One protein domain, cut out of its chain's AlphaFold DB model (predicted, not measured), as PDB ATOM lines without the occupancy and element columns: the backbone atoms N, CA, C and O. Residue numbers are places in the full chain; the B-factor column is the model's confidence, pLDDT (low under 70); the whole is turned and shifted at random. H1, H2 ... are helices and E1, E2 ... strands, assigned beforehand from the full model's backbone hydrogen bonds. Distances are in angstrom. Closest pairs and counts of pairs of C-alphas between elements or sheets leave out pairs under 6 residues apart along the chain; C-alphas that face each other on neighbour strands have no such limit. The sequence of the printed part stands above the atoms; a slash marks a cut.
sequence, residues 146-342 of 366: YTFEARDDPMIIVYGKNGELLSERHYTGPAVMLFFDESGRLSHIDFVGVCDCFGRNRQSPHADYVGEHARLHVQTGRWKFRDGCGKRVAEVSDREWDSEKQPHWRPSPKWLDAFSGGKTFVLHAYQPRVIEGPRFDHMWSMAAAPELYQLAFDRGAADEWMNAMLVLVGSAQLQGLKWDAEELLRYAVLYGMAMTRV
ATOM      1  N   TYR A 146      15.579 -11.509  -7.028       87.31
ATOM      2  CA  TYR A 146      15.808 -10.713  -8.224       87.31
ATOM      3  C   TYR A 146      14.675 -10.951  -9.203       87.31
ATOM      4  O   TYR A 146      14.461 -12.077  -9.653       87.31
ATOM      5  N   THR A 147      13.980  -9.880  -9.556       85.62
ATOM      6  CA  THR A 147      12.916  -9.873 -10.551       85.62
ATOM      7  C   THR A 147      13.316  -8.961 -11.708       85.62
ATOM      8  O   THR A 147      14.022  -7.976 -11.538       85.62
ATOM      9  N   PHE A 148      12.876  -9.285 -12.909       82.50
ATOM     10  CA  PHE A 148      12.991  -8.480 -14.101       82.50
ATOM     11  C   PHE A 148      11.586  -8.107 -14.513       82.50
ATOM     12  O   PHE A 148      10.782  -8.979 -14.857       82.50
ATOM     13  N   GLU A 149      11.323  -6.815 -14.460       80.31
ATOM     14  CA  GLU A 149      10.025  -6.260 -14.781       80.31
ATOM     15  C   GLU A 149      10.111  -5.371 -16.013       80.31
ATOM     16  O   GLU A 149      11.189  -4.964 -16.449       80.31
ATOM     17  N   ALA A 150       8.945  -5.088 -16.578       70.81
ATOM     18  CA  ALA A 150       8.767  -4.124 -17.645       70.81
ATOM     19  C   ALA A 150       7.731  -3.100 -17.180       70.81
ATOM     20  O   ALA A 150       6.532  -3.390 -17.155       70.81
ATOM     21  N   ARG A 151       8.206  -1.924 -16.766       71.06
ATOM     22  CA  ARG A 151       7.374  -0.767 -16.405       71.06
ATOM     23  C   ARG A 151       7.770   0.368 -17.338       71.06
ATOM     24  O   ARG A 151       8.544   1.237 -16.956       71.06
ATOM     25  N   ASP A 152       7.321   0.253 -18.583       71.50
ATOM     26  CA  ASP A 152       7.727   1.051 -19.752       71.50
ATOM     27  C   ASP A 152       9.142   0.747 -20.267       71.50
ATOM     28  O   ASP A 152       9.300   0.530 -21.461       71.50
ATOM     29  N   ASP A 153      10.129   0.617 -19.377       80.69
ATOM     30  CA  ASP A 153      11.467   0.105 -19.692       80.69
ATOM     31  C   ASP A 153      11.731  -1.235 -18.981       80.69
ATOM     32  O   ASP A 153      11.223  -1.472 -17.872       80.69
ATOM     33  N   PRO A 154      12.577  -2.109 -19.556       84.25
ATOM     34  CA  PRO A 154      13.044  -3.290 -18.863       84.25
ATOM     35  C   PRO A 154      13.957  -2.904 -17.691       84.25
ATOM     36  O   PRO A 154      14.904  -2.116 -17.801       84.25
ATOM     37  N   MET A 155      13.663  -3.485 -16.532       89.31
ATOM     38  CA  MET A 155      14.327  -3.176 -15.271       89.31
ATOM     39  C   MET A 155      14.643  -4.434 -14.478       89.31
ATOM     40  O   MET A 155      13.938  -5.436 -14.558       89.31
ATOM     41  N   ILE A 156      15.728  -4.373 -13.714       89.69
ATOM     42  CA  ILE A 156      16.097  -5.361 -12.705       89.69
ATOM     43  C   ILE A 156      15.658  -4.796 -11.363       89.69
ATOM     44  O   ILE A 156      16.115  -3.724 -10.975       89.69
ATOM     45  N   ILE A 157      14.796  -5.513 -10.664       89.62
ATOM     46  CA  ILE A 157      14.276  -5.168  -9.352       89.62
ATOM     47  C   ILE A 157      14.803  -6.168  -8.331       89.62
ATOM     48  O   ILE A 157      14.781  -7.377  -8.549       89.62
ATOM     49  N   VAL A 158      15.281  -5.658  -7.204       90.25
ATOM     50  CA  VAL A 158      15.729  -6.463  -6.072       90.25
ATOM     51  C   VAL A 158      14.747  -6.273  -4.936       90.25
ATOM     52  O   VAL A 158      14.640  -5.180  -4.374       90.25
ATOM     53  N   TYR A 159      14.052  -7.347  -4.597       89.50
ATOM     54  CA  TYR A 159      13.150  -7.410  -3.461       89.50
ATOM     55  C   TYR A 159      13.845  -8.041  -2.263       89.50
ATOM     56  O   TYR A 159      14.611  -8.995  -2.403       89.50
ATOM     57  N   GLY A 160      13.565  -7.514  -1.077       88.12
ATOM     58  CA  GLY A 160      13.924  -8.156   0.177       88.12
ATOM     59  C   GLY A 160      12.923  -9.227   0.588       88.12
ATOM     60  O   GLY A 160      11.923  -9.492  -0.087       88.12
ATOM     61  N   LYS A 161      13.184  -9.845   1.740       84.56
ATOM     62  CA  LYS A 161      12.421 -11.001   2.230       84.56
ATOM     63  C   LYS A 161      10.942 -10.684   2.460       84.56
ATOM     64  O   LYS A 161      10.108 -11.581   2.345       84.56
ATOM     65  N   ASN A 162      10.612  -9.436   2.789       88.06
ATOM     66  CA  ASN A 162       9.244  -9.007   3.067       88.06
ATOM     67  C   ASN A 162       8.586  -8.348   1.843       88.06
ATOM     68  O   ASN A 162       7.519  -7.750   1.974       88.06
ATOM     69  N   GLY A 163       9.206  -8.453   0.661       87.06
ATOM     70  CA  GLY A 163       8.741  -7.806  -0.565       87.06
ATOM     71  C   GLY A 163       9.058  -6.312  -0.630       87.06
ATOM     72  O   GLY A 163       8.552  -5.619  -1.510       87.06
ATOM     73  N   GLU A 164       9.880  -5.791   0.283       92.19
ATOM     74  CA  GLU A 164      10.361  -4.419   0.209       92.19
ATOM     75  C   GLU A 164      11.278  -4.233  -1.005       92.19
ATOM     76  O   GLU A 164      12.124  -5.079  -1.296       92.19
ATOM     77  N   LEU A 165      11.114  -3.122  -1.720       90.19
ATOM     78  CA  LEU A 165      11.998  -2.749  -2.818       90.19
ATOM     79  C   LEU A 165      13.350  -2.302  -2.248       90.19
ATOM     80  O   LEU A 165      13.415  -1.309  -1.522       90.19
ATOM     81  N   LEU A 166      14.424  -3.018  -2.579       88.06
ATOM     82  CA  LEU A 166      15.782  -2.722  -2.109       88.06
ATOM     83  C   LEU A 166      16.631  -2.004  -3.160       88.06
ATOM     84  O   LEU A 166      17.463  -1.166  -2.813       88.06
ATOM     85  N   SER A 167      16.445  -2.331  -4.438       88.56
ATOM     86  CA  SER A 167      17.181  -1.725  -5.549       88.56
ATOM     87  C   SER A 167      16.405  -1.892  -6.849       88.56
ATOM     88  O   SER A 167      15.762  -2.915  -7.059       88.56
ATOM     89  N   GLU A 168      16.546  -0.934  -7.759       90.38
ATOM     90  CA  GLU A 168      16.071  -1.048  -9.137       90.38
ATOM     91  C   GLU A 168      17.138  -0.548 -10.118       90.38
ATOM     92  O   GLU A 168      17.933   0.344  -9.803       90.38
ATOM     93  N   ARG A 169      17.209  -1.158 -11.302       90.12
ATOM     94  CA  ARG A 169      18.153  -0.780 -12.357       90.12
ATOM     95  C   ARG A 169      17.513  -0.929 -13.726       90.12
ATOM     96  O   ARG A 169      17.253  -2.042 -14.172       90.12
ATOM     97  N   HIS A 170      17.340   0.192 -14.414       89.00
ATOM     98  CA  HIS A 170      16.925   0.202 -15.812       89.00
ATOM     99  C   HIS A 170      18.056  -0.280 -16.721       89.00
ATOM    100  O   HIS A 170      19.236   0.043 -16.517       89.00
ATOM    101  N   TYR A 171      17.691  -1.014 -17.762       86.31
ATOM    102  CA  TYR A 171      18.598  -1.372 -18.838       86.31
ATOM    103  C   TYR A 171      17.903  -1.223 -20.185       86.31
ATOM    104  O   TYR A 171      16.689  -1.267 -20.292       86.31
ATOM    105  N   THR A 172      18.701  -0.998 -21.220       84.62
ATOM    106  CA  THR A 172      18.230  -0.844 -22.594       84.62
ATOM    107  C   THR A 172      18.914  -1.905 -23.431       84.62
ATOM    108  O   THR A 172      20.135  -2.067 -23.327       84.62
ATOM    109  N   GLY A 173      18.150  -2.593 -24.270       87.88
ATOM    110  CA  GLY A 173      18.676  -3.684 -25.075       87.88
ATOM    111  C   GLY A 173      18.882  -4.992 -24.306       87.88
ATOM    112  O   GLY A 173      18.489  -5.114 -23.144       87.88
ATOM    113  N   PRO A 174      19.463  -5.993 -24.983       91.06
ATOM    114  CA  PRO A 174      19.696  -7.315 -24.417       91.06
ATOM    115  C   PRO A 174      20.642  -7.249 -23.219       91.06
ATOM    116  O   PRO A 174      21.624  -6.497 -23.225       91.06
ATOM    117  N   ALA A 175      20.363  -8.062 -22.204       92.56
ATOM    118  CA  ALA A 175      21.150  -8.092 -20.979       92.56
ATOM    119  C   ALA A 175      21.559  -9.509 -20.580       92.56
ATOM    120  O   ALA A 175      20.830 -10.478 -20.799       92.56
ATOM    121  N   VAL A 176      22.739  -9.607 -19.973       93.88
ATOM    122  CA  VAL A 176      23.267 -10.840 -19.390       93.88
ATOM    123  C   VAL A 176      23.372 -10.675 -17.883       93.88
ATOM    124  O   VAL A 176      23.908  -9.680 -17.403       93.88
ATOM    125  N   MET A 177      22.895 -11.649 -17.122       93.50
ATOM    126  CA  MET A 177      22.914 -11.606 -15.664       93.50
ATOM    127  C   MET A 177      23.672 -12.800 -15.113       93.50
ATOM    128  O   MET A 177      23.492 -13.934 -15.553       93.50
ATOM    129  N   LEU A 178      24.530 -12.530 -14.139       93.94
ATOM    130  CA  LEU A 178      25.444 -13.490 -13.542       93.94
ATOM    131  C   LEU A 178      25.049 -13.689 -12.085       93.94
ATOM    132  O   LEU A 178      25.246 -12.789 -11.271       93.94
ATOM    133  N   PHE A 179      24.478 -14.853 -11.776       92.69
ATOM    134  CA  PHE A 179      23.921 -15.155 -10.461       92.69
ATOM    135  C   PHE A 179      24.911 -15.912  -9.584       92.69
ATOM    136  O   PHE A 179      25.131 -17.118  -9.755       92.69
ATOM    137  N   PHE A 180      25.475 -15.202  -8.617       91.62
ATOM    138  CA  PHE A 180      26.349 -15.755  -7.598       91.62
ATOM    139  C   PHE A 180      25.550 -16.185  -6.369       91.62
ATOM    140  O   PHE A 180      24.739 -15.421  -5.838       91.62
ATOM    141  N   ASP A 181      25.779 -17.421  -5.935       88.94
ATOM    142  CA  ASP A 181      25.175 -17.961  -4.722       88.94
ATOM    143  C   ASP A 181      25.899 -17.488  -3.451       88.94
ATOM    144  O   ASP A 181      26.860 -16.722  -3.488       88.94
ATOM    145  N   GLU A 182      25.423 -17.955  -2.302       85.31
ATOM    146  CA  GLU A 182      26.001 -17.668  -0.985       85.31
ATOM    147  C   GLU A 182      27.460 -18.139  -0.836       85.31
ATOM    148  O   GLU A 182      28.212 -17.621  -0.016       85.31
ATOM    149  N   SER A 183      27.911 -19.099  -1.641       83.69
ATOM    150  CA  SER A 183      29.305 -19.551  -1.637       83.69
ATOM    151  C   SER A 183      30.201 -18.758  -2.592       83.69
ATOM    152  O   SER A 183      31.358 -19.122  -2.782       83.69
ATOM    153  N   GLY A 184      29.693 -17.697  -3.223       83.31
ATOM    154  CA  GLY A 184      30.446 -16.933  -4.217       83.31
ATOM    155  C   GLY A 184      30.654 -17.709  -5.520       83.31
ATOM    156  O   GLY A 184      31.544 -17.378  -6.312       83.31
ATOM    157  N   ARG A 185      29.847 -18.748  -5.772       89.06
ATOM    158  CA  ARG A 185      29.898 -19.551  -6.998       89.06
ATOM    159  C   ARG A 185      28.895 -19.041  -8.006       89.06
ATOM    160  O   ARG A 185      27.765 -18.702  -7.659       89.06
ATOM    161  N   LEU A 186      29.285 -19.041  -9.280       90.81
ATOM    162  CA  LEU A 186      28.366 -18.669 -10.346       90.81
ATOM    163  C   LEU A 186      27.424 -19.844 -10.617       90.81
ATOM    164  O   LEU A 186      27.821 -20.835 -11.233       90.81
ATOM    165  N   SER A 187      26.189 -19.740 -10.139       91.75
ATOM    166  CA  SER A 187      25.192 -20.810 -10.213       91.75
ATOM    167  C   SER A 187      24.596 -20.933 -11.620       91.75
ATOM    168  O   SER A 187      24.549 -22.024 -12.206       91.75
ATOM    169  N   HIS A 188      24.185 -19.804 -12.199       93.25
ATOM    170  CA  HIS A 188      23.581 -19.721 -13.520       93.25
ATOM    171  C   HIS A 188      23.832 -18.363 -14.191       93.25
ATOM    172  O   HIS A 188      24.211 -17.384 -13.545       93.25
ATOM    173  N   ILE A 189      23.654 -18.343 -15.512       93.56
ATOM    174  CA  ILE A 189      23.754 -17.156 -16.361       93.56
ATOM    175  C   ILE A 189      22.422 -16.986 -17.081       93.56
ATOM    176  O   ILE A 189      22.017 -17.890 -17.817       93.56
ATOM    177  N   ASP A 190      21.780 -15.839 -16.903       93.56
ATOM    178  CA  ASP A 190      20.544 -15.497 -17.604       93.56
ATOM    179  C   ASP A 190      20.838 -14.575 -18.781       93.56
ATOM    180  O   ASP A 190      21.613 -13.627 -18.683       93.56
ATOM    181  N   PHE A 191      20.200 -14.873 -19.903       93.44
ATOM    182  CA  PHE A 191      20.227 -14.109 -21.138       93.44
ATOM    183  C   PHE A 191      18.825 -13.592 -21.386       93.44
ATOM    184  O   PHE A 191      17.924 -14.361 -21.747       93.44
ATOM    185  N   VAL A 192      18.637 -12.300 -21.172       91.69
ATOM    186  CA  VAL A 192      17.336 -11.652 -21.268       91.69
ATOM    187  C   VAL A 192      17.297 -10.812 -22.534       91.69
ATOM    188  O   VAL A 192      17.884  -9.732 -22.619       91.69
ATOM    189  N   GLY A 193      16.621 -11.364 -23.537       90.50
ATOM    190  CA  GLY A 193      16.262 -10.670 -24.761       90.50
ATOM    191  C   GLY A 193      15.037  -9.795 -24.538       90.50
ATOM    192  O   GLY A 193      14.122 -10.142 -23.788       90.50
ATOM    193  N   VAL A 194      15.007  -8.653 -25.205       88.38
ATOM    194  CA  VAL A 194      14.021  -7.599 -24.962       88.38
ATOM    195  C   VAL A 194      13.306  -7.214 -26.254       88.38
ATOM    196  O   VAL A 194      13.894  -7.232 -27.335       88.38
ATOM    197  N   CYS A 195      12.017  -6.903 -26.153       87.00
ATOM    198  CA  CYS A 195      11.146  -6.593 -27.278       87.00
ATOM    199  C   CYS A 195      10.790  -5.114 -27.351       87.00
ATOM    200  O   CYS A 195      10.565  -4.470 -26.329       87.00
ATOM    201  N   ASP A 196      10.654  -4.615 -28.579       86.12
ATOM    202  CA  ASP A 196       9.916  -3.377 -28.838       86.12
ATOM    203  C   ASP A 196       8.417  -3.540 -28.532       86.12
ATOM    204  O   ASP A 196       7.891  -4.653 -28.411       86.12
ATOM    205  N   CYS A 197       7.697  -2.424 -28.457       81.56
ATOM    206  CA  CYS A 197       6.273  -2.361 -28.130       81.56
ATOM    207  C   CYS A 197       5.381  -3.194 -29.068       81.56
ATOM    208  O   CYS A 197       4.275  -3.588 -28.675       81.56
ATOM    209  N   PHE A 198       5.878  -3.514 -30.268       81.94
ATOM    210  CA  PHE A 198       5.223  -4.348 -31.275       81.94
ATOM    211  C   PHE A 198       5.547  -5.846 -31.148       81.94
ATOM    212  O   PHE A 198       4.914  -6.656 -31.827       81.94
ATOM    213  N   GLY A 199       6.525  -6.227 -30.321       76.56
ATOM    214  CA  GLY A 199       6.985  -7.609 -30.158       76.56
ATOM    215  C   GLY A 199       7.646  -8.202 -31.397       76.56
ATOM    216  O   GLY A 199       7.688  -9.424 -31.545       76.56
ATOM    217  N   ARG A 200       8.119  -7.356 -32.320       78.06
ATOM    218  CA  ARG A 200       8.703  -7.794 -33.598       78.06
ATOM    219  C   ARG A 200      10.212  -7.930 -33.500       78.06
ATOM    220  O   ARG A 200      10.776  -8.850 -34.089       78.06
ATOM    221  N   ASN A 201      10.856  -7.038 -32.754       80.00
ATOM    222  CA  ASN A 201      12.297  -7.058 -32.566       80.00
ATOM    223  C   ASN A 201      12.659  -7.631 -31.194       80.00
ATOM    224  O   ASN A 201      12.649  -6.905 -30.208       80.00
ATOM    225  N   ARG A 202      13.010  -8.923 -31.147       79.25
ATOM    226  CA  ARG A 202      13.294  -9.673 -29.907       79.25
ATOM    227  C   ARG A 202      14.622  -9.322 -29.221       79.25
ATOM    228  O   ARG A 202      14.962  -9.955 -28.226       79.25
ATOM    229  N   GLN A 203      15.371  -8.359 -29.758       83.12
ATOM    230  CA  GLN A 203      16.640  -7.862 -29.213       83.12
ATOM    231  C   GLN A 203      16.774  -6.341 -29.453       83.12
ATOM    232  O   GLN A 203      17.836  -5.844 -29.833       83.12
ATOM    233  N   SER A 204      15.669  -5.595 -29.326       80.62
ATOM    234  CA  SER A 204      15.621  -4.167 -29.677       80.62
ATOM    235  C   SER A 204      16.505  -3.311 -28.758       80.62
ATOM    236  O   SER A 204      16.418  -3.467 -27.544       80.62
ATOM    237  N   PRO A 205      17.293  -2.348 -29.276       77.31
ATOM    238  CA  PRO A 205      17.966  -1.353 -28.432       77.31
ATOM    239  C   PRO A 205      16.979  -0.367 -27.780       77.31
ATOM    240  O   PRO A 205      17.314   0.258 -26.777       77.31
ATOM    241  N   HIS A 206      15.767  -0.251 -28.333       79.75
ATOM    242  CA  HIS A 206      14.647   0.544 -27.822       79.75
ATOM    243  C   HIS A 206      13.560  -0.406 -27.331       79.75
ATOM    244  O   HIS A 206      12.514  -0.541 -27.963       79.75
ATOM    245  N   ALA A 207      13.881  -1.206 -26.324       76.38
ATOM    246  CA  ALA A 207      12.954  -2.212 -25.851       76.38
ATOM    247  C   ALA A 207      12.084  -1.694 -24.718       76.38
ATOM    248  O   ALA A 207      12.581  -1.002 -23.839       76.38
ATOM    249  N   ASP A 208      10.828  -2.125 -24.727       79.75
ATOM    250  CA  ASP A 208       9.809  -1.739 -23.757       79.75
ATOM    251  C   ASP A 208       9.533  -2.865 -22.742       79.75
ATOM    252  O   ASP A 208       9.037  -2.635 -21.642       79.75
ATOM    253  N   TYR A 209       9.815  -4.127 -23.100       81.69
ATOM    254  CA  TYR A 209       9.572  -5.270 -22.213       81.69
ATOM    255  C   TYR A 209      10.474  -6.476 -22.487       81.69
ATOM    256  O   TYR A 209      11.133  -6.572 -23.522       81.69
ATOM    257  N   VAL A 210      10.486  -7.441 -21.563       85.00
ATOM    258  CA  VAL A 210      11.234  -8.694 -21.732       85.00
ATOM    259  C   VAL A 210      10.559  -9.605 -22.760       85.00
ATOM    260  O   VAL A 210       9.419 -10.036 -22.583       85.00
ATOM    261  N   GLY A 211      11.291  -9.934 -23.823       86.44
ATOM    262  CA  GLY A 211      10.817 -10.752 -24.935       86.44
ATOM    263  C   GLY A 211      11.177 -12.227 -24.814       86.44
ATOM    264  O   GLY A 211      10.322 -13.089 -24.957       86.44
ATOM    265  N   GLU A 212      12.437 -12.543 -24.541       89.75
ATOM    266  CA  GLU A 212      12.926 -13.922 -24.481       89.75
ATOM    267  C   GLU A 212      13.851 -14.087 -23.287       89.75
ATOM    268  O   GLU A 212      14.586 -13.171 -22.928       89.75
ATOM    269  N   HIS A 213      13.842 -15.266 -22.675       90.88
ATOM    270  CA  HIS A 213      14.746 -15.552 -21.575       90.88
ATOM    271  C   HIS A 213      15.326 -16.959 -21.702       90.88
ATOM    272  O   HIS A 213      14.591 -17.949 -21.753       90.88
ATOM    273  N   ALA A 214      16.655 -17.034 -21.743       92.88
ATOM    274  CA  ALA A 214      17.401 -18.279 -21.694       92.88
ATOM    275  C   ALA A 214      18.304 -18.306 -20.457       92.88
ATOM    276  O   ALA A 214      19.068 -17.374 -20.236       92.88
ATOM    277  N   ARG A 215      18.258 -19.391 -19.684       93.50
ATOM    278  CA  ARG A 215      19.101 -19.606 -18.499       93.50
ATOM    279  C   ARG A 215      20.075 -20.740 -18.760       93.50
ATOM    280  O   ARG A 215      19.641 -21.848 -19.073       93.50
ATOM    281  N   LEU A 216      21.370 -20.496 -18.595       92.19
ATOM    282  CA  LEU A 216      22.412 -21.520 -18.571       92.19
ATOM    283  C   LEU A 216      22.733 -21.885 -17.123       92.19
ATOM    284  O   LEU A 216      23.315 -21.089 -16.391       92.19
ATOM    285  N   HIS A 217      22.433 -23.117 -16.723       91.88
ATOM    286  CA  HIS A 217      22.899 -23.652 -15.446       91.88
ATOM    287  C   HIS A 217      24.382 -24.011 -15.562       91.88
ATOM    288  O   HIS A 217      24.736 -25.001 -16.204       91.88
ATOM    289  N   VAL A 218      25.258 -23.224 -14.933       89.25
ATOM    290  CA  VAL A 218      26.719 -23.338 -15.105       89.25
ATOM    291  C   VAL A 218      27.226 -24.709 -14.666       89.25
ATOM    292  O   VAL A 218      28.094 -25.278 -15.329       89.25
ATOM    293  N   GLN A 219      26.642 -25.256 -13.596       86.69
ATOM    294  CA  GLN A 219      27.013 -26.561 -13.055       86.69
ATOM    295  C   GLN A 219      26.687 -27.707 -14.004       86.69
ATOM    296  O   GLN A 219      27.488 -28.613 -14.137       86.69
ATOM    297  N   THR A 220      25.518 -27.705 -14.646       87.12
ATOM    298  CA  THR A 220      25.067 -28.850 -15.459       87.12
ATOM    299  C   THR A 220      25.277 -28.645 -16.956       87.12
ATOM    300  O   THR A 220      25.096 -29.580 -17.733       87.12
ATOM    301  N   GLY A 221      25.595 -27.419 -17.378       86.31
ATOM    302  CA  GLY A 221      25.638 -27.017 -18.781       86.31
ATOM    303  C   GLY A 221      24.274 -27.041 -19.483       86.31
ATOM    304  O   GLY A 221      24.224 -26.890 -20.704       86.31
ATOM    305  N   ARG A 222      23.175 -27.261 -18.749       90.31
ATOM    306  CA  ARG A 222      21.822 -27.338 -19.311       90.31
ATOM    307  C   ARG A 222      21.217 -25.955 -19.471       90.31
ATOM    308  O   ARG A 222      21.453 -25.065 -18.652       90.31
ATOM    309  N   TRP A 223      20.384 -25.825 -20.492       92.88
ATOM    310  CA  TRP A 223      19.647 -24.603 -20.767       92.88
ATOM    311  C   TRP A 223      18.179 -24.748 -20.388       92.88
ATOM    312  O   TRP A 223      17.576 -25.808 -20.573       92.88
ATOM    313  N   LYS A 224      17.598 -23.649 -19.919       93.50
ATOM    314  CA  LYS A 224      16.153 -23.436 -19.873       93.50
ATOM    315  C   LYS A 224      15.792 -22.290 -20.806       93.50
ATOM    316  O   LYS A 224      16.579 -21.356 -20.955       93.50
ATOM    317  N   PHE A 225      14.614 -22.348 -21.420       93.00
ATOM    318  CA  PHE A 225      14.116 -21.279 -22.292       93.00
ATOM    319  C   PHE A 225      12.636 -20.989 -22.071       93.00
ATOM    320  O   PHE A 225      11.851 -21.926 -21.945       93.00
ATOM    321  N   ARG A 226      12.263 -19.710 -22.110       88.88
ATOM    322  CA  ARG A 226      10.870 -19.250 -22.128       88.88
ATOM    323  C   ARG A 226      10.679 -18.088 -23.104       88.88
ATOM    324  O   ARG A 226      11.516 -17.182 -23.156       88.88
ATOM    325  N   ASP A 227       9.568 -18.108 -23.836       87.38
ATOM    326  CA  ASP A 227       9.138 -17.027 -24.724       87.38
ATOM    327  C   ASP A 227       8.142 -16.106 -23.999       87.38
ATOM    328  O   ASP A 227       7.032 -16.503 -23.617       87.38
ATOM    329  N   GLY A 228       8.566 -14.861 -23.791       80.19
ATOM    330  CA  GLY A 228       7.767 -13.769 -23.240       80.19
ATOM    331  C   GLY A 228       7.149 -12.852 -24.302       80.19
ATOM    332  O   GLY A 228       6.376 -11.954 -23.948       80.19
ATOM    333  N   CYS A 229       7.429 -13.070 -25.592       76.94
ATOM    334  CA  CYS A 229       6.906 -12.250 -26.681       76.94
ATOM    335  C   CYS A 229       5.375 -12.289 -26.696       76.94
ATOM    336  O   CYS A 229       4.758 -13.349 -26.582       76.94
ATOM    337  N   GLY A 230       4.740 -11.121 -26.819       69.25
ATOM    338  CA  GLY A 230       3.276 -10.991 -26.850       69.25
ATOM    339  C   GLY A 230       2.566 -11.228 -25.511       69.25
ATOM    340  O   GLY A 230       1.432 -10.789 -25.351       69.25
ATOM    341  N   LYS A 231       3.227 -11.851 -24.526       71.56
ATOM    342  CA  LYS A 231       2.713 -12.004 -23.157       71.56
ATOM    343  C   LYS A 231       3.004 -10.777 -22.284       71.56
ATOM    344  O   LYS A 231       2.402 -10.667 -21.223       71.56
ATOM    345  N   ARG A 232       3.921  -9.889 -22.716       67.81
ATOM    346  CA  ARG A 232       4.457  -8.757 -21.928       67.81
ATOM    347  C   ARG A 232       4.736  -9.200 -20.491       67.81
ATOM    348  O   ARG A 232       4.141  -8.697 -19.543       67.81
ATOM    349  N   VAL A 233       5.558 -10.242 -20.357       59.41
ATOM    350  CA  VAL A 233       5.765 -10.909 -19.069       59.41
ATOM    351  C   VAL A 233       6.378  -9.911 -18.093       59.41
ATOM    352  O   VAL A 233       7.510  -9.476 -18.285       59.41
ATOM    353  N   ALA A 234       5.608  -9.565 -17.063       53.09
ATOM    354  CA  ALA A 234       5.985  -8.581 -16.059       53.09
ATOM    355  C   ALA A 234       6.998  -9.111 -15.035       53.09
ATOM    356  O   ALA A 234       7.580  -8.306 -14.333       53.09
ATOM    357  N   GLU A 235       7.231 -10.426 -14.950       57.47
ATOM    358  CA  GLU A 235       8.225 -10.995 -14.036       57.47
ATOM    359  C   GLU A 235       9.030 -12.122 -14.698       57.47
ATOM    360  O   GLU A 235       8.571 -13.245 -14.947       57.47
ATOM    361  N   VAL A 236      10.296 -11.854 -14.975       62.09
ATOM    362  CA  VAL A 236      11.331 -12.894 -14.943       62.09
ATOM    363  C   VAL A 236      11.915 -12.853 -13.550       62.09
ATOM    364  O   VAL A 236      12.083 -11.776 -13.027       62.09
ATOM    365  N   SER A 237      12.186 -13.968 -12.894       71.44
ATOM    366  CA  SER A 237      12.874 -13.915 -11.603       71.44
ATOM    367  C   SER A 237      13.948 -14.982 -11.520       71.44
ATOM    368  O   SER A 237      14.021 -15.894 -12.350       71.44
ATOM    369  N   ASP A 238      14.812 -14.846 -10.524       75.88
ATOM    370  CA  ASP A 238      15.748 -15.886 -10.098       75.88
ATOM    371  C   ASP A 238      15.044 -17.192  -9.691       75.88
ATOM    372  O   ASP A 238      15.650 -18.262  -9.777       75.88
ATOM    373  N   ARG A 239      13.753 -17.125  -9.343       82.38
ATOM    374  CA  ARG A 239      12.903 -18.275  -9.009       82.38
ATOM    375  C   ARG A 239      12.955 -19.365 -10.075       82.38
ATOM    376  O   ARG A 239      13.140 -19.116 -11.265       82.38
ATOM    377  N   GLU A 240      12.753 -20.599  -9.631       84.00
ATOM    378  CA  GLU A 240      12.688 -21.754 -10.519       84.00
ATOM    379  C   GLU A 240      11.458 -21.706 -11.432       84.00
ATOM    380  O   GLU A 240      10.364 -21.314 -11.024       84.00
ATOM    381  N   TRP A 241      11.653 -22.127 -12.681       87.69
ATOM    382  CA  TRP A 241      10.609 -22.196 -13.700       87.69
ATOM    383  C   TRP A 241      10.857 -23.351 -14.679       87.69
ATOM    384  O   TRP A 241      11.992 -23.829 -14.842       87.69
ATOM    385  N   ASP A 242       9.780 -23.794 -15.328       89.88
ATOM    386  CA  ASP A 242       9.794 -24.903 -16.282       89.88
ATOM    387  C   ASP A 242      10.188 -24.440 -17.682       89.88
ATOM    388  O   ASP A 242       9.614 -23.508 -18.241       89.88
ATOM    389  N   SER A 243      11.162 -25.127 -18.276       91.75
ATOM    390  CA  SER A 243      11.619 -24.807 -19.626       91.75
ATOM    391  C   SER A 243      10.546 -25.130 -20.670       91.75
ATOM    392  O   SER A 243      10.098 -26.269 -20.770       91.75
ATOM    393  N   GLU A 244      10.211 -24.160 -21.524       92.69
ATOM    394  CA  GLU A 244       9.341 -24.347 -22.696       92.69
ATOM    395  C   GLU A 244      10.051 -25.127 -23.826       92.69
ATOM    396  O   GLU A 244       9.432 -25.548 -24.806       92.69
ATOM    397  N   LYS A 245      11.372 -25.317 -23.714       92.12
ATOM    398  CA  LYS A 245      12.191 -26.132 -24.627       92.12
ATOM    399  C   LYS A 245      12.775 -27.346 -23.911       92.12
ATOM    400  O   LYS A 245      12.949 -27.350 -22.694       92.12
ATOM    401  N   GLN A 246      13.135 -28.364 -24.690       86.81
ATOM    402  CA  GLN A 246      13.736 -29.595 -24.174       86.81
ATOM    403  C   GLN A 246      15.093 -29.335 -23.480       86.81
ATOM    404  O   GLN A 246      15.796 -28.408 -23.876       86.81
ATOM    405  N   PRO A 247      15.533 -30.176 -22.519       76.50
ATOM    406  CA  PRO A 247      16.720 -29.906 -21.685       76.50
ATOM    407  C   PRO A 247      18.066 -29.774 -22.417       76.50
ATOM    408  O   PRO A 247      19.027 -29.256 -21.852       76.50
ATOM    409  N   HIS A 248      18.162 -30.295 -23.642       81.69
ATOM    410  CA  HIS A 248      19.357 -30.227 -24.491       81.69
ATOM    411  C   HIS A 248      19.254 -29.147 -25.577       81.69
ATOM    412  O   HIS A 248      20.179 -28.981 -26.376       81.69
ATOM    413  N   TRP A 249      18.124 -28.439 -25.643       91.69
ATOM    414  CA  TRP A 249      18.000 -27.270 -26.496       91.69
ATOM    415  C   TRP A 249      19.037 -26.233 -26.066       91.69
ATOM    416  O   TRP A 249      19.354 -26.112 -24.891       91.69
ATOM    417  N   ARG A 250      19.576 -25.487 -27.024       90.25
ATOM    418  CA  ARG A 250      20.507 -24.388 -26.775       90.25
ATOM    419  C   ARG A 250      20.153 -23.221 -27.694       90.25
ATOM    420  O   ARG A 250      19.740 -23.484 -28.831       90.25
ATOM    421  N   PRO A 251      20.339 -21.965 -27.259       90.75
ATOM    422  CA  PRO A 251      20.179 -20.824 -28.147       90.75
ATOM    423  C   PRO A 251      21.113 -20.925 -29.356       90.75
ATOM    424  O   PRO A 251      22.222 -21.452 -29.264       90.75
ATOM    425  N   SER A 252      20.683 -20.422 -30.513       91.19
ATOM    426  CA  SER A 252      21.567 -20.377 -31.684       91.19
ATOM    427  C   SER A 252      22.728 -19.392 -31.455       91.19
ATOM    428  O   SER A 252      22.534 -18.404 -30.748       91.19
ATOM    429  N   PRO A 253      23.913 -19.590 -32.067       88.75
ATOM    430  CA  PRO A 253      25.006 -18.615 -31.983       88.75
ATOM    431  C   PRO A 253      24.580 -17.199 -32.380       88.75
ATOM    432  O   PRO A 253      24.780 -16.273 -31.611       88.75
ATOM    433  N   LYS A 254      23.840 -17.065 -33.489       89.25
ATOM    434  CA  LYS A 254      23.288 -15.783 -33.958       89.25
ATOM    435  C   LYS A 254      22.417 -15.077 -32.912       89.25
ATOM    436  O   LYS A 254      22.336 -13.856 -32.901       89.25
ATOM    437  N   TRP A 255      21.722 -15.843 -32.071       90.56
ATOM    438  CA  TRP A 255      20.921 -15.283 -30.985       90.56
ATOM    439  C   TRP A 255      21.808 -14.767 -29.847       90.56
ATOM    440  O   TRP A 255      21.566 -13.681 -29.338       90.56
ATOM    441  N   LEU A 256      22.863 -15.508 -29.490       90.81
ATOM    442  CA  LEU A 256      23.835 -15.088 -28.475       90.81
ATOM    443  C   LEU A 256      24.661 -13.872 -28.920       90.81
ATOM    444  O   LEU A 256      24.994 -13.038 -28.087       90.81
ATOM    445  N   ASP A 257      24.927 -13.729 -30.220       90.00
ATOM    446  CA  ASP A 257      25.644 -12.573 -30.779       90.00
ATOM    447  C   ASP A 257      24.906 -11.243 -30.528       90.00
ATOM    448  O   ASP A 257      25.525 -10.185 -30.522       90.00
ATOM    449  N   ALA A 258      23.591 -11.264 -30.276       89.94
ATOM    450  CA  ALA A 258      22.843 -10.055 -29.923       89.94
ATOM    451  C   ALA A 258      23.224  -9.486 -28.543       89.94
ATOM    452  O   ALA A 258      22.972  -8.315 -28.267       89.94
ATOM    453  N   PHE A 259      23.840 -10.302 -27.686       91.19
ATOM    454  CA  PHE A 259      24.341  -9.887 -26.376       91.19
ATOM    455  C   PHE A 259      25.768  -9.328 -26.460       91.19
ATOM    456  O   PHE A 259      26.255  -8.737 -25.493       91.19
ATOM    457  N   SER A 260      26.434  -9.450 -27.614       87.00
ATOM    458  CA  SER A 260      27.708  -8.785 -27.885       87.00
ATOM    459  C   SER A 260      27.508  -7.272 -27.928       87.00
ATOM    460  O   SER A 260      26.792  -6.736 -28.769       87.00
ATOM    461  N   GLY A 261      28.121  -6.568 -26.975       82.31
ATOM    462  CA  GLY A 261      27.874  -5.141 -26.732       82.31
ATOM    463  C   GLY A 261      26.671  -4.832 -25.830       82.31
ATOM    464  O   GLY A 261      26.476  -3.667 -25.488       82.31
ATOM    465  N   GLY A 262      25.914  -5.848 -25.405       83.75
ATOM    466  CA  GLY A 262      24.866  -5.725 -24.393       83.75
ATOM    467  C   GLY A 262      25.424  -5.458 -22.991       83.75
ATOM    468  O   GLY A 262      26.632  -5.555 -22.743       83.75
ATOM    469  N   LYS A 263      24.531  -5.114 -22.057       90.81
ATOM    470  CA  LYS A 263      24.906  -4.891 -20.653       90.81
ATOM    471  C   LYS A 263      24.995  -6.221 -19.914       90.81
ATOM    472  O   LYS A 263      24.134  -7.081 -20.067       90.81
ATOM    473  N   THR A 264      26.002  -6.351 -19.062       93.50
ATOM    474  CA  THR A 264      26.108  -7.472 -18.127       93.50
ATOM    475  C   THR A 264      25.858  -6.965 -16.715       93.50
ATOM    476  O   THR A 264      26.267  -5.855 -16.379       93.50
ATOM    477  N   PHE A 265      25.241  -7.782 -15.873       93.88
ATOM    478  CA  PHE A 265      24.998  -7.483 -14.470       93.88
ATOM    479  C   PHE A 265      25.437  -8.646 -13.590       93.88
ATOM    480  O   PHE A 265      25.236  -9.809 -13.936       93.88
ATOM    481  N   VAL A 266      26.036  -8.332 -12.446       93.00
ATOM    482  CA  VAL A 266      26.388  -9.304 -11.411       93.00
ATOM    483  C   VAL A 266      25.388  -9.170 -10.269       93.00
ATOM    484  O   VAL A 266      25.173  -8.077  -9.743       93.00
ATOM    485  N   LEU A 267      24.765 -10.294  -9.922       92.38
ATOM    486  CA  LEU A 267      23.740 -10.427  -8.893       92.38
ATOM    487  C   LEU A 267      24.245 -11.434  -7.860       92.38
ATOM    488  O   LEU A 267      24.729 -12.504  -8.229       92.38
ATOM    489  N   HIS A 268      24.169 -11.093  -6.577       89.44
ATOM    490  CA  HIS A 268      24.799 -11.872  -5.510       89.44
ATOM    491  C   HIS A 268      23.824 -12.153  -4.367       89.44
ATOM    492  O   HIS A 268      23.149 -11.238  -3.898       89.44
ATOM    493  N   ALA A 269      23.779 -13.386  -3.860       84.62
ATOM    494  CA  ALA A 269      22.833 -13.780  -2.809       84.62
ATOM    495  C   ALA A 269      22.947 -12.927  -1.528       84.62
ATOM    496  O   ALA A 269      21.943 -12.507  -0.964       84.62
ATOM    497  N   TYR A 270      24.168 -12.595  -1.092       79.94
ATOM    498  CA  TYR A 270      24.381 -11.753   0.098       79.94
ATOM    499  C   TYR A 270      24.227 -10.246  -0.117       79.94
ATOM    500  O   TYR A 270      24.331  -9.484   0.845       79.94
ATOM    501  N   GLN A 271      24.026  -9.778  -1.349       81.81
ATOM    502  CA  GLN A 271      23.967  -8.346  -1.618       81.81
ATOM    503  C   GLN A 271      22.687  -8.000  -2.353       81.81
ATOM    504  O   GLN A 271      22.582  -8.351  -3.514       81.81
ATOM    505  N   PRO A 272      21.745  -7.258  -1.753       82.12
ATOM    506  CA  PRO A 272      20.505  -6.865  -2.419       82.12
ATOM    507  C   PRO A 272      20.727  -5.754  -3.463       82.12
ATOM    508  O   PRO A 272      20.168  -4.663  -3.353       82.12
ATOM    509  N   ARG A 273      21.630  -5.953  -4.427       84.62
ATOM    510  CA  ARG A 273      22.122  -4.892  -5.314       84.62
ATOM    511  C   ARG A 273      22.450  -5.433  -6.696       84.62
ATOM    512  O   ARG A 273      22.896  -6.564  -6.847       84.62
ATOM    513  N   VAL A 274      22.279  -4.569  -7.690       90.12
ATOM    514  CA  VAL A 274      22.647  -4.838  -9.080       90.12
ATOM    515  C   VAL A 274      24.000  -4.192  -9.360       90.12
ATOM    516  O   VAL A 274      24.116  -2.968  -9.334       90.12
ATOM    517  N   ILE A 275      25.019  -5.009  -9.620       90.75
ATOM    518  CA  ILE A 275      26.376  -4.555  -9.957       90.75
ATOM    519  C   ILE A 275      26.523  -4.571 -11.478       90.75
ATOM    520  O   ILE A 275      26.077  -5.517 -12.128       90.75
ATOM    521  N   GLU A 276      27.145  -3.548 -12.065       91.12
ATOM    522  CA  GLU A 276      27.455  -3.594 -13.503       91.12
ATOM    523  C   GLU A 276      28.605  -4.567 -13.745       91.12
ATOM    524  O   GLU A 276      29.672  -4.439 -13.156       91.12
ATOM    525  N   GLY A 277      28.356  -5.575 -14.573       91.06
ATOM    526  CA  GLY A 277      29.282  -6.659 -14.869       91.06
ATOM    527  C   GLY A 277      30.265  -6.339 -15.998       91.06
ATOM    528  O   GLY A 277      30.178  -5.297 -16.651       91.06
ATOM    529  N   PRO A 278      31.192  -7.268 -16.282       90.31
ATOM    530  CA  PRO A 278      32.137  -7.122 -17.378       90.31
ATOM    531  C   PRO A 278      31.443  -7.307 -18.731       90.31
ATOM    532  O   PRO A 278      30.396  -7.949 -18.826       90.31
ATOM    533  N   ARG A 279      32.047  -6.809 -19.813       89.88
ATOM    534  CA  ARG A 279      31.484  -6.980 -21.164       89.88
ATOM    535  C   ARG A 279      31.289  -8.463 -21.507       89.88
ATOM    536  O   ARG A 279      32.192  -9.275 -21.280       89.88
ATOM    537  N   PHE A 280      30.133  -8.789 -22.091       89.19
ATOM    538  CA  PHE A 280      29.749 -10.162 -22.437       89.19
ATOM    539  C   PHE A 280      30.830 -10.893 -23.241       89.19
ATOM    540  O   PHE A 280      31.229 -11.989 -22.859       89.19
ATOM    541  N   ASP A 281      31.366 -10.264 -24.287       85.44
ATOM    542  CA  ASP A 281      32.344 -10.890 -25.189       85.44
ATOM    543  C   ASP A 281      33.619 -11.338 -24.461       85.44
ATOM    544  O   ASP A 281      34.166 -12.411 -24.730       85.44
ATOM    545  N   HIS A 282      34.074 -10.542 -23.489       81.56
ATOM    546  CA  HIS A 282      35.237 -10.876 -22.671       81.56
ATOM    547  C   HIS A 282      34.943 -12.080 -21.782       81.56
ATOM    548  O   HIS A 282      35.690 -13.051 -21.779       81.56
ATOM    549  N   MET A 283      33.824 -12.054 -21.060       82.44
ATOM    550  CA  MET A 283      33.420 -13.179 -20.220       82.44
ATOM    551  C   MET A 283      33.229 -14.455 -21.045       82.44
ATOM    552  O   MET A 283      33.710 -15.515 -20.657       82.44
ATOM    553  N   TRP A 284      32.513 -14.369 -22.163       83.31
ATOM    554  CA  TRP A 284      32.072 -15.530 -22.928       83.31
ATOM    555  C   TRP A 284      33.228 -16.217 -23.660       83.31
ATOM    556  O   TRP A 284      33.301 -17.445 -23.681       83.31
ATOM    557  N   SER A 285      34.176 -15.439 -24.195       75.88
ATOM    558  CA  SER A 285      35.410 -15.979 -24.783       75.88
ATOM    559  C   SER A 285      36.255 -16.725 -23.751       75.88
ATOM    560  O   SER A 285      36.705 -17.842 -24.007       75.88
ATOM    561  N   MET A 286      36.409 -16.163 -22.553       68.88
ATOM    562  CA  MET A 286      37.173 -16.795 -21.481       68.88
ATOM    563  C   MET A 286      36.439 -18.002 -20.874       68.88
ATOM    564  O   MET A 286      37.063 -19.018 -20.596       68.88
ATOM    565  N   ALA A 287      35.109 -17.953 -20.747       69.44
ATOM    566  CA  ALA A 287      34.260 -19.072 -20.318       69.44
ATOM    567  C   ALA A 287      34.368 -20.313 -21.223       69.44
ATOM    568  O   ALA A 287      34.062 -21.438 -20.794       69.44
ATOM    569  N   ALA A 288      34.763 -20.097 -22.481       70.06
ATOM    570  CA  ALA A 288      35.023 -21.137 -23.462       70.06
ATOM    571  C   ALA A 288      36.449 -21.703 -23.402       70.06
ATOM    572  O   ALA A 288      36.702 -22.739 -24.021       70.06
ATOM    573  N   ALA A 289      37.361 -21.076 -22.649       69.00
ATOM    574  CA  ALA A 289      38.727 -21.552 -22.506       69.00
ATOM    575  C   ALA A 289      38.745 -22.910 -21.779       69.00
ATOM    576  O   ALA A 289      38.216 -23.025 -20.664       69.00
ATOM    577  N   PRO A 290      39.334 -23.958 -22.380       63.16
ATOM    578  CA  PRO A 290      39.376 -25.275 -21.766       63.16
ATOM    579  C   PRO A 290      40.153 -25.279 -20.446       63.16
ATOM    580  O   PRO A 290      39.852 -26.099 -19.594       63.16
ATOM    581  N   GLU A 291      41.086 -24.357 -20.223       66.81
ATOM    582  CA  GLU A 291      41.942 -24.281 -19.033       66.81
ATOM    583  C   GLU A 291      41.250 -23.671 -17.805       66.81
ATOM    584  O   GLU A 291      41.835 -23.637 -16.724       66.81
ATOM    585  N   LEU A 292      40.000 -23.222 -17.921       64.44
ATOM    586  CA  LEU A 292      39.299 -22.507 -16.850       64.44
ATOM    587  C   LEU A 292      39.161 -23.338 -15.558       64.44
ATOM    588  O   LEU A 292      39.198 -22.785 -14.463       64.44
ATOM    589  N   TYR A 293      39.107 -24.674 -15.657       57.81
ATOM    590  CA  TYR A 293      39.102 -25.565 -14.485       57.81
ATOM    591  C   TYR A 293      40.405 -25.513 -13.668       57.81
ATOM    592  O   TYR A 293      40.397 -25.855 -12.485       57.81
ATOM    593  N   GLN A 294      41.520 -25.099 -14.278       63.81
ATOM    594  CA  GLN A 294      42.829 -25.025 -13.621       63.81
ATOM    595  C   GLN A 294      42.934 -23.822 -12.675       63.81
ATOM    596  O   GLN A 294      43.804 -23.808 -11.807       63.81
ATOM    597  N   LEU A 295      42.034 -22.840 -12.802       63.56
ATOM    598  CA  LEU A 295      42.018 -21.640 -11.962       63.56
ATOM    599  C   LEU A 295      41.503 -21.903 -10.538       63.56
ATOM    600  O   LEU A 295      41.802 -21.132  -9.635       63.56
ATOM    601  N   ALA A 296      40.793 -23.005 -10.285       60.38
ATOM    602  CA  ALA A 296      40.238 -23.327  -8.965       60.38
ATOM    603  C   ALA A 296      41.277 -23.927  -7.989       60.38
ATOM    604  O   ALA A 296      41.044 -24.972  -7.371       60.38
ATOM    605  N   PHE A 297      42.448 -23.293  -7.888       52.31
ATOM    606  CA  PHE A 297      43.627 -23.837  -7.211       52.31
ATOM    607  C   PHE A 297      43.549 -23.792  -5.670       52.31
ATOM    608  O   PHE A 297      44.270 -24.536  -5.013       52.31
ATOM    609  N   ASP A 298      42.639 -23.010  -5.075       60.47
ATOM    610  CA  ASP A 298      42.486 -22.928  -3.613       60.47
ATOM    611  C   ASP A 298      41.016 -22.881  -3.167       60.47
ATOM    612  O   ASP A 298      40.440 -21.829  -2.909       60.47
ATOM    613  N   ARG A 299      40.385 -24.056  -3.085       60.28
ATOM    614  CA  ARG A 299      38.954 -24.179  -2.749       60.28
ATOM    615  C   ARG A 299      38.612 -23.765  -1.319       60.28
ATOM    616  O   ARG A 299      37.448 -23.511  -1.046       60.28
ATOM    617  N   GLY A 300      39.584 -23.779  -0.403       61.38
ATOM    618  CA  GLY A 300      39.321 -23.529   1.015       61.38
ATOM    619  C   GLY A 300      39.010 -22.064   1.298       61.38
ATOM    620  O   GLY A 300      38.150 -21.782   2.121       61.38
ATOM    621  N   ALA A 301      39.686 -21.156   0.588       66.69
ATOM    622  CA  ALA A 301      39.551 -19.711   0.770       66.69
ATOM    623  C   ALA A 301      38.875 -18.996  -0.413       66.69
ATOM    624  O   ALA A 301      38.537 -17.818  -0.297       66.69
ATOM    625  N   ALA A 302      38.682 -19.667  -1.556       67.88
ATOM    626  CA  ALA A 302      38.108 -19.028  -2.740       67.88
ATOM    627  C   ALA A 302      36.662 -18.557  -2.527       67.88
ATOM    628  O   ALA A 302      36.346 -17.450  -2.951       67.88
ATOM    629  N   ASP A 303      35.826 -19.337  -1.833       74.50
ATOM    630  CA  ASP A 303      34.436 -18.961  -1.540       74.50
ATOM    631  C   ASP A 303      34.397 -17.658  -0.690       74.50
ATOM    632  O   ASP A 303      33.688 -16.702  -1.013       74.50
ATOM    633  N   GLU A 304      35.248 -17.556   0.342       73.00
ATOM    634  CA  GLU A 304      35.367 -16.360   1.197       73.00
ATOM    635  C   GLU A 304      35.904 -15.142   0.436       73.00
ATOM    636  O   GLU A 304      35.351 -14.042   0.533       73.00
ATOM    637  N   TRP A 305      36.976 -15.324  -0.341       76.19
ATOM    638  CA  TRP A 305      37.580 -14.235  -1.106       76.19
ATOM    639  C   TRP A 305      36.650 -13.731  -2.209       76.19
ATOM    640  O   TRP A 305      36.569 -12.521  -2.426       76.19
ATOM    641  N   MET A 306      35.919 -14.629  -2.874       82.12
ATOM    642  CA  MET A 306      34.954 -14.252  -3.901       82.12
ATOM    643  C   MET A 306      33.814 -13.421  -3.331       82.12
ATOM    644  O   MET A 306      33.519 -12.347  -3.860       82.12
ATOM    645  N   ASN A 307      33.237 -13.869  -2.217       81.25
ATOM    646  CA  ASN A 307      32.218 -13.111  -1.501       81.25
ATOM    647  C   ASN A 307      32.748 -11.733  -1.079       81.25
ATOM    648  O   ASN A 307      32.110 -10.718  -1.354       81.25
ATOM    649  N   ALA A 308      33.939 -11.671  -0.477       79.75
ATOM    650  CA  ALA A 308      34.547 -10.407  -0.064       79.75
ATOM    651  C   ALA A 308      34.798  -9.461  -1.250       79.75
ATOM    652  O   ALA A 308      34.539  -8.260  -1.150       79.75
ATOM    653  N   MET A 309      35.270  -9.988  -2.384       83.75
ATOM    654  CA  MET A 309      35.545  -9.197  -3.580       83.75
ATOM    655  C   MET A 309      34.264  -8.636  -4.197       83.75
ATOM    656  O   MET A 309      34.195  -7.433  -4.449       83.75
ATOM    657  N   LEU A 310      33.233  -9.464  -4.380       84.25
ATOM    658  CA  LEU A 310      31.936  -9.009  -4.885       84.25
ATOM    659  C   LEU A 310      31.316  -7.978  -3.940       84.25
ATOM    660  O   LEU A 310      30.819  -6.945  -4.396       84.25
ATOM    661  N   VAL A 311      31.465  -8.182  -2.624       81.00
ATOM    662  CA  VAL A 311      30.984  -7.232  -1.622       81.00
ATOM    663  C   VAL A 311      31.675  -5.880  -1.702       81.00
ATOM    664  O   VAL A 311      31.009  -4.836  -1.657       81.00
ATOM    665  N   LEU A 312      32.998  -5.895  -1.845       81.44
ATOM    666  CA  LEU A 312      33.808  -4.696  -2.021       81.44
ATOM    667  C   LEU A 312      33.406  -3.953  -3.296       81.44
ATOM    668  O   LEU A 312      33.231  -2.735  -3.254       81.44
ATOM    669  N   VAL A 313      33.212  -4.675  -4.404       83.88
ATOM    670  CA  VAL A 313      32.845  -4.066  -5.685       83.88
ATOM    671  C   VAL A 313      31.484  -3.392  -5.612       83.88
ATOM    672  O   VAL A 313      31.368  -2.215  -5.964       83.88
ATOM    673  N   GLY A 314      30.479  -4.091  -5.080       80.31
ATOM    674  CA  GLY A 314      29.154  -3.513  -4.873       80.31
ATOM    675  C   GLY A 314      29.201  -2.277  -3.972       80.31
ATOM    676  O   GLY A 314      28.563  -1.270  -4.270       80.31
ATOM    677  N   SER A 315      30.009  -2.306  -2.909       77.50
ATOM    678  CA  SER A 315      30.163  -1.172  -1.987       77.50
ATOM    679  C   SER A 315      30.820   0.043  -2.648       77.50
ATOM    680  O   SER A 315      30.344   1.167  -2.488       77.50
ATOM    681  N   ALA A 316      31.881  -0.175  -3.426       76.88
ATOM    682  CA  ALA A 316      32.594   0.886  -4.129       76.88
ATOM    683  C   ALA A 316      31.718   1.567  -5.192       76.88
ATOM    684  O   ALA A 316      31.727   2.794  -5.303       76.88
ATOM    685  N   GLN A 317      30.918   0.787  -5.929       78.94
ATOM    686  CA  GLN A 317      30.011   1.317  -6.950       78.94
ATOM    687  C   GLN A 317      28.936   2.238  -6.347       78.94
ATOM    688  O   GLN A 317      28.642   3.287  -6.917       78.94
ATOM    689  N   LEU A 318      28.396   1.909  -5.168       74.38
ATOM    690  CA  LEU A 318      27.411   2.755  -4.471       74.38
ATOM    691  C   LEU A 318      27.979   4.088  -4.014       74.38
ATOM    692  O   LEU A 318      27.292   5.103  -4.041       74.38
ATOM    693  N   GLN A 319      29.227   4.068  -3.560       77.88
ATOM    694  CA  GLN A 319      29.925   5.269  -3.126       77.88
ATOM    695  C   GLN A 319      30.377   6.127  -4.318       77.88
ATOM    696  O   GLN A 319      30.991   7.172  -4.119       77.88
ATOM    697  N   GLY A 320      30.095   5.696  -5.555       77.38
ATOM    698  CA  GLY A 320      30.506   6.396  -6.768       77.38
ATOM    699  C   GLY A 320      32.024   6.443  -6.935       77.38
ATOM    700  O   GLY A 320      32.539   7.346  -7.599       77.38
ATOM    701  N   LEU A 321      32.753   5.505  -6.319       73.44
ATOM    702  CA  LEU A 321      34.205   5.457  -6.434       73.44
ATOM    703  C   LEU A 321      34.572   5.124  -7.879       73.44
ATOM    704  O   LEU A 321      34.114   4.132  -8.445       73.44
ATOM    705  N   LYS A 322      35.408   5.969  -8.487       67.31
ATOM    706  CA  LYS A 322      35.941   5.738  -9.832       67.31
ATOM    707  C   LYS A 322      37.139   4.804  -9.732       67.31
ATOM    708  O   LYS A 322      38.204   5.209  -9.277       67.31
ATOM    709  N   TRP A 323      36.960   3.567 -10.164       72.44
ATOM    710  CA  TRP A 323      38.010   2.559 -10.235       72.44
ATOM    711  C   TRP A 323      37.658   1.539 -11.320       72.44
ATOM    712  O   TRP A 323      36.488   1.397 -11.682       72.44
ATOM    713  N   ASP A 324      38.666   0.860 -11.862       73.00
ATOM    714  CA  ASP A 324      38.477  -0.154 -12.900       73.00
ATOM    715  C   ASP A 324      37.979  -1.470 -12.278       73.00
ATOM    716  O   ASP A 324      38.732  -2.418 -12.042       73.00
ATOM    717  N   ALA A 325      36.688  -1.496 -11.944       80.38
ATOM    718  CA  ALA A 325      36.009  -2.681 -11.432       80.38
ATOM    719  C   ALA A 325      35.851  -3.771 -12.505       80.38
ATOM    720  O   ALA A 325      35.612  -4.930 -12.162       80.38
ATOM    721  N   GLU A 326      35.982  -3.420 -13.790       82.00
ATOM    722  CA  GLU A 326      35.726  -4.345 -14.889       82.00
ATOM    723  C   GLU A 326      36.704  -5.517 -14.838       82.00
ATOM    724  O   GLU A 326      36.289  -6.673 -14.918       82.00
ATOM    725  N   GLU A 327      37.994  -5.240 -14.646       77.69
ATOM    726  CA  GLU A 327      39.025  -6.276 -14.573       77.69
ATOM    727  C   GLU A 327      38.770  -7.249 -13.409       77.69
ATOM    728  O   GLU A 327      38.834  -8.466 -13.576       77.69
ATOM    729  N   LEU A 328      38.418  -6.730 -12.230       81.44
ATOM    730  CA  LEU A 328      38.123  -7.558 -11.060       81.44
ATOM    731  C   LEU A 328      36.885  -8.422 -11.259       81.44
ATOM    732  O   LEU A 328      36.912  -9.608 -10.937       81.44
ATOM    733  N   LEU A 329      35.830  -7.860 -11.840       86.50
ATOM    734  CA  LEU A 329      34.618  -8.608 -12.133       86.50
ATOM    735  C   LEU A 329      34.838  -9.657 -13.223       86.50
ATOM    736  O   LEU A 329      34.255 -10.735 -13.138       86.50
ATOM    737  N   ARG A 330      35.723  -9.417 -14.203       84.56
ATOM    738  CA  ARG A 330      36.153 -10.474 -15.136       84.56
ATOM    739  C   ARG A 330      36.713 -11.660 -14.357       84.56
ATOM    740  O   ARG A 330      36.222 -12.770 -14.539       84.56
ATOM    741  N   TYR A 331      37.656 -11.436 -13.439       79.44
ATOM    742  CA  TYR A 331      38.184 -12.520 -12.603       79.44
ATOM    743  C   TYR A 331      37.098 -13.169 -11.746       79.44
ATOM    744  O   TYR A 331      37.038 -14.394 -11.695       79.44
ATOM    745  N   ALA A 332      36.209 -12.382 -11.137       85.12
ATOM    746  CA  ALA A 332      35.125 -12.903 -10.307       85.12
ATOM    747  C   ALA A 332      34.297 -13.950 -11.047       85.12
ATOM    748  O   ALA A 332      34.008 -15.028 -10.532       85.12
ATOM    749  N   VAL A 333      33.957 -13.637 -12.292       86.38
ATOM    750  CA  VAL A 333      33.160 -14.499 -13.151       86.38
ATOM    751  C   VAL A 333      33.928 -15.748 -13.557       86.38
ATOM    752  O   VAL A 333      33.378 -16.843 -13.471       86.38
ATOM    753  N   LEU A 334      35.203 -15.624 -13.934       82.88
ATOM    754  CA  LEU A 334      36.025 -16.789 -14.277       82.88
ATOM    755  C   LEU A 334      36.183 -17.745 -13.104       82.88
ATOM    756  O   LEU A 334      35.972 -18.945 -13.262       82.88
ATOM    757  N   TYR A 335      36.526 -17.220 -11.930       82.50
ATOM    758  CA  TYR A 335      36.676 -18.027 -10.726       82.50
ATOM    759  C   TYR A 335      35.338 -18.629 -10.304       82.50
ATOM    760  O   TYR A 335      35.271 -19.834 -10.077       82.50
ATOM    761  N   GLY A 336      34.259 -17.842 -10.298       85.94
ATOM    762  CA  GLY A 336      32.909 -18.327 -10.012       85.94
ATOM    763  C   GLY A 336      32.494 -19.470 -10.937       85.94
ATOM    764  O   GLY A 336      31.992 -20.487 -10.467       85.94
ATOM    765  N   MET A 337      32.766 -19.358 -12.241       83.94
ATOM    766  CA  MET A 337      32.526 -20.429 -13.213       83.94
ATOM    767  C   MET A 337      33.409 -21.653 -12.976       83.94
ATOM    768  O   MET A 337      32.922 -22.784 -13.053       83.94
ATOM    769  N   ALA A 338      34.698 -21.442 -12.707       81.62
ATOM    770  CA  ALA A 338      35.649 -22.514 -12.451       81.62
ATOM    771  C   ALA A 338      35.216 -23.326 -11.232       81.62
ATOM    772  O   ALA A 338      35.061 -24.540 -11.338       81.62
ATOM    773  N   MET A 339      34.928 -22.663 -10.110       81.62
ATOM    774  CA  MET A 339      34.482 -23.304  -8.870       81.62
ATOM    775  C   MET A 339      33.214 -24.134  -9.067       81.62
ATOM    776  O   MET A 339      33.139 -25.252  -8.560       81.62
ATOM    777  N   THR A 340      32.257 -23.648  -9.860       82.25
ATOM    778  CA  THR A 340      31.022 -24.386 -10.159       82.25
ATOM    779  C   THR A 340      31.261 -25.637 -11.017       82.25
ATOM    780  O   THR A 340      30.563 -26.639 -10.858       82.25
ATOM    781  N   ARG A 341      32.239 -25.609 -11.933       75.12
ATOM    782  CA  ARG A 341      32.535 -26.723 -12.860       75.12
ATOM    783  C   ARG A 341      33.507 -27.762 -12.301       75.12
ATOM    784  O   ARG A 341      33.623 -28.863 -12.843       75.12
ATOM    785  N   VAL A 342      34.227 -27.433 -11.237       63.44
ATOM    786  CA  VAL A 342      35.239 -28.306 -10.646       63.44
ATOM    787  C   VAL A 342      34.609 -29.588 -10.096       63.44
ATOM    788  O   VAL A 342      33.784 -29.568  -9.189       63.44
TER     789      VAL A 342
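This is residues 146 to 342 of the 366 residues of the protein "Hypothetical protein" of Alexandrium monilatum (UniProt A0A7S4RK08). What shape do these atoms make? A strongly twisted sheet of six strands stands between a small three-stranded sheet, partly face to face with it, and a helical hairpin, H4 and H5, with H2 and H3 packed on H5 and H1 over E5. What is it made of? The printed part has 197 residues, class mixed, with nine named strands and five named helices in the order E1 E2 E3 E4 E5 E6 E7 H1 E8 E9 H2 H3 H4 H5. The large sheet, E7 E6 E5 E4 E8 E9, is mixed and the small one, E1 E2 E3, antiparallel; the whole is compact, with a radius of gyration of the C-alphas of 16.2 A and spans of 49 by 39 by 31 A.

How does the large sheet run? Its order is E7, residues 223 to 227, E6, 209 to 217, E5, 186 to 195, E4, 175 to 180, E8, 263 to 268, and E9, 271 to 276. E4 and E8 are parallel, N 178 and O 265 2.8 A apart, within hydrogen-bond range; E4 E5 E6 E7 is a meander, each strand the antiparallel neighbour of the one before, with N 177 and O 190 at 2.8 A. What faces it? E1, residues 146 to 151, E2, 153 to 159, and E3, 165 to 170, a second meander with N 149 and O 155 at 3.0 A, make a sandwich with it, two sheets face to face, best planes 43 degrees apart. The closest C-alphas of E3 and E9 are those of Ser 167 and Arg 273, 5.9 A. How do the helices stand? H5, residues 325 to 341, is the hub, touching H2, 280 to 287, H3, 290 to 295, and H4, 299 to 318; the closest C-alphas of H4 and H5 are those of Met 306 and Ala 332, 6.5 A, at a shallow tilt of 32 degrees, only just short of steep, opposite ways. H1, residues 253 to 259, and H5 are on the same face of the large sheet, at heights of 9.9 A and 9.1 A. Every O i to N i+4 pair is within hydrogen-bond range in H2 and H5, but 14 of 16 in H4, 1 of 3 in H1 and 0 of 2 in H3, where O i to N i+3 gives 3 of 4 in H1 and 2 of 3 in H3.

Where are the ends? C-alpha 146 begins E1 at (15.808, -10.713, -8.224), and C-alpha 341 ends H5 at (32.535, -26.723, -12.860). Which elements are long? H4 measures 29.4 A, E5 27.0 A and H5 24.3 A.

Is it continuous? The printed part has no cut; the links E5 to E6 and E7 to H1 are long. Where is confidence low? Among the 24 residues under 70 are 232 to 236 and 289 to 302.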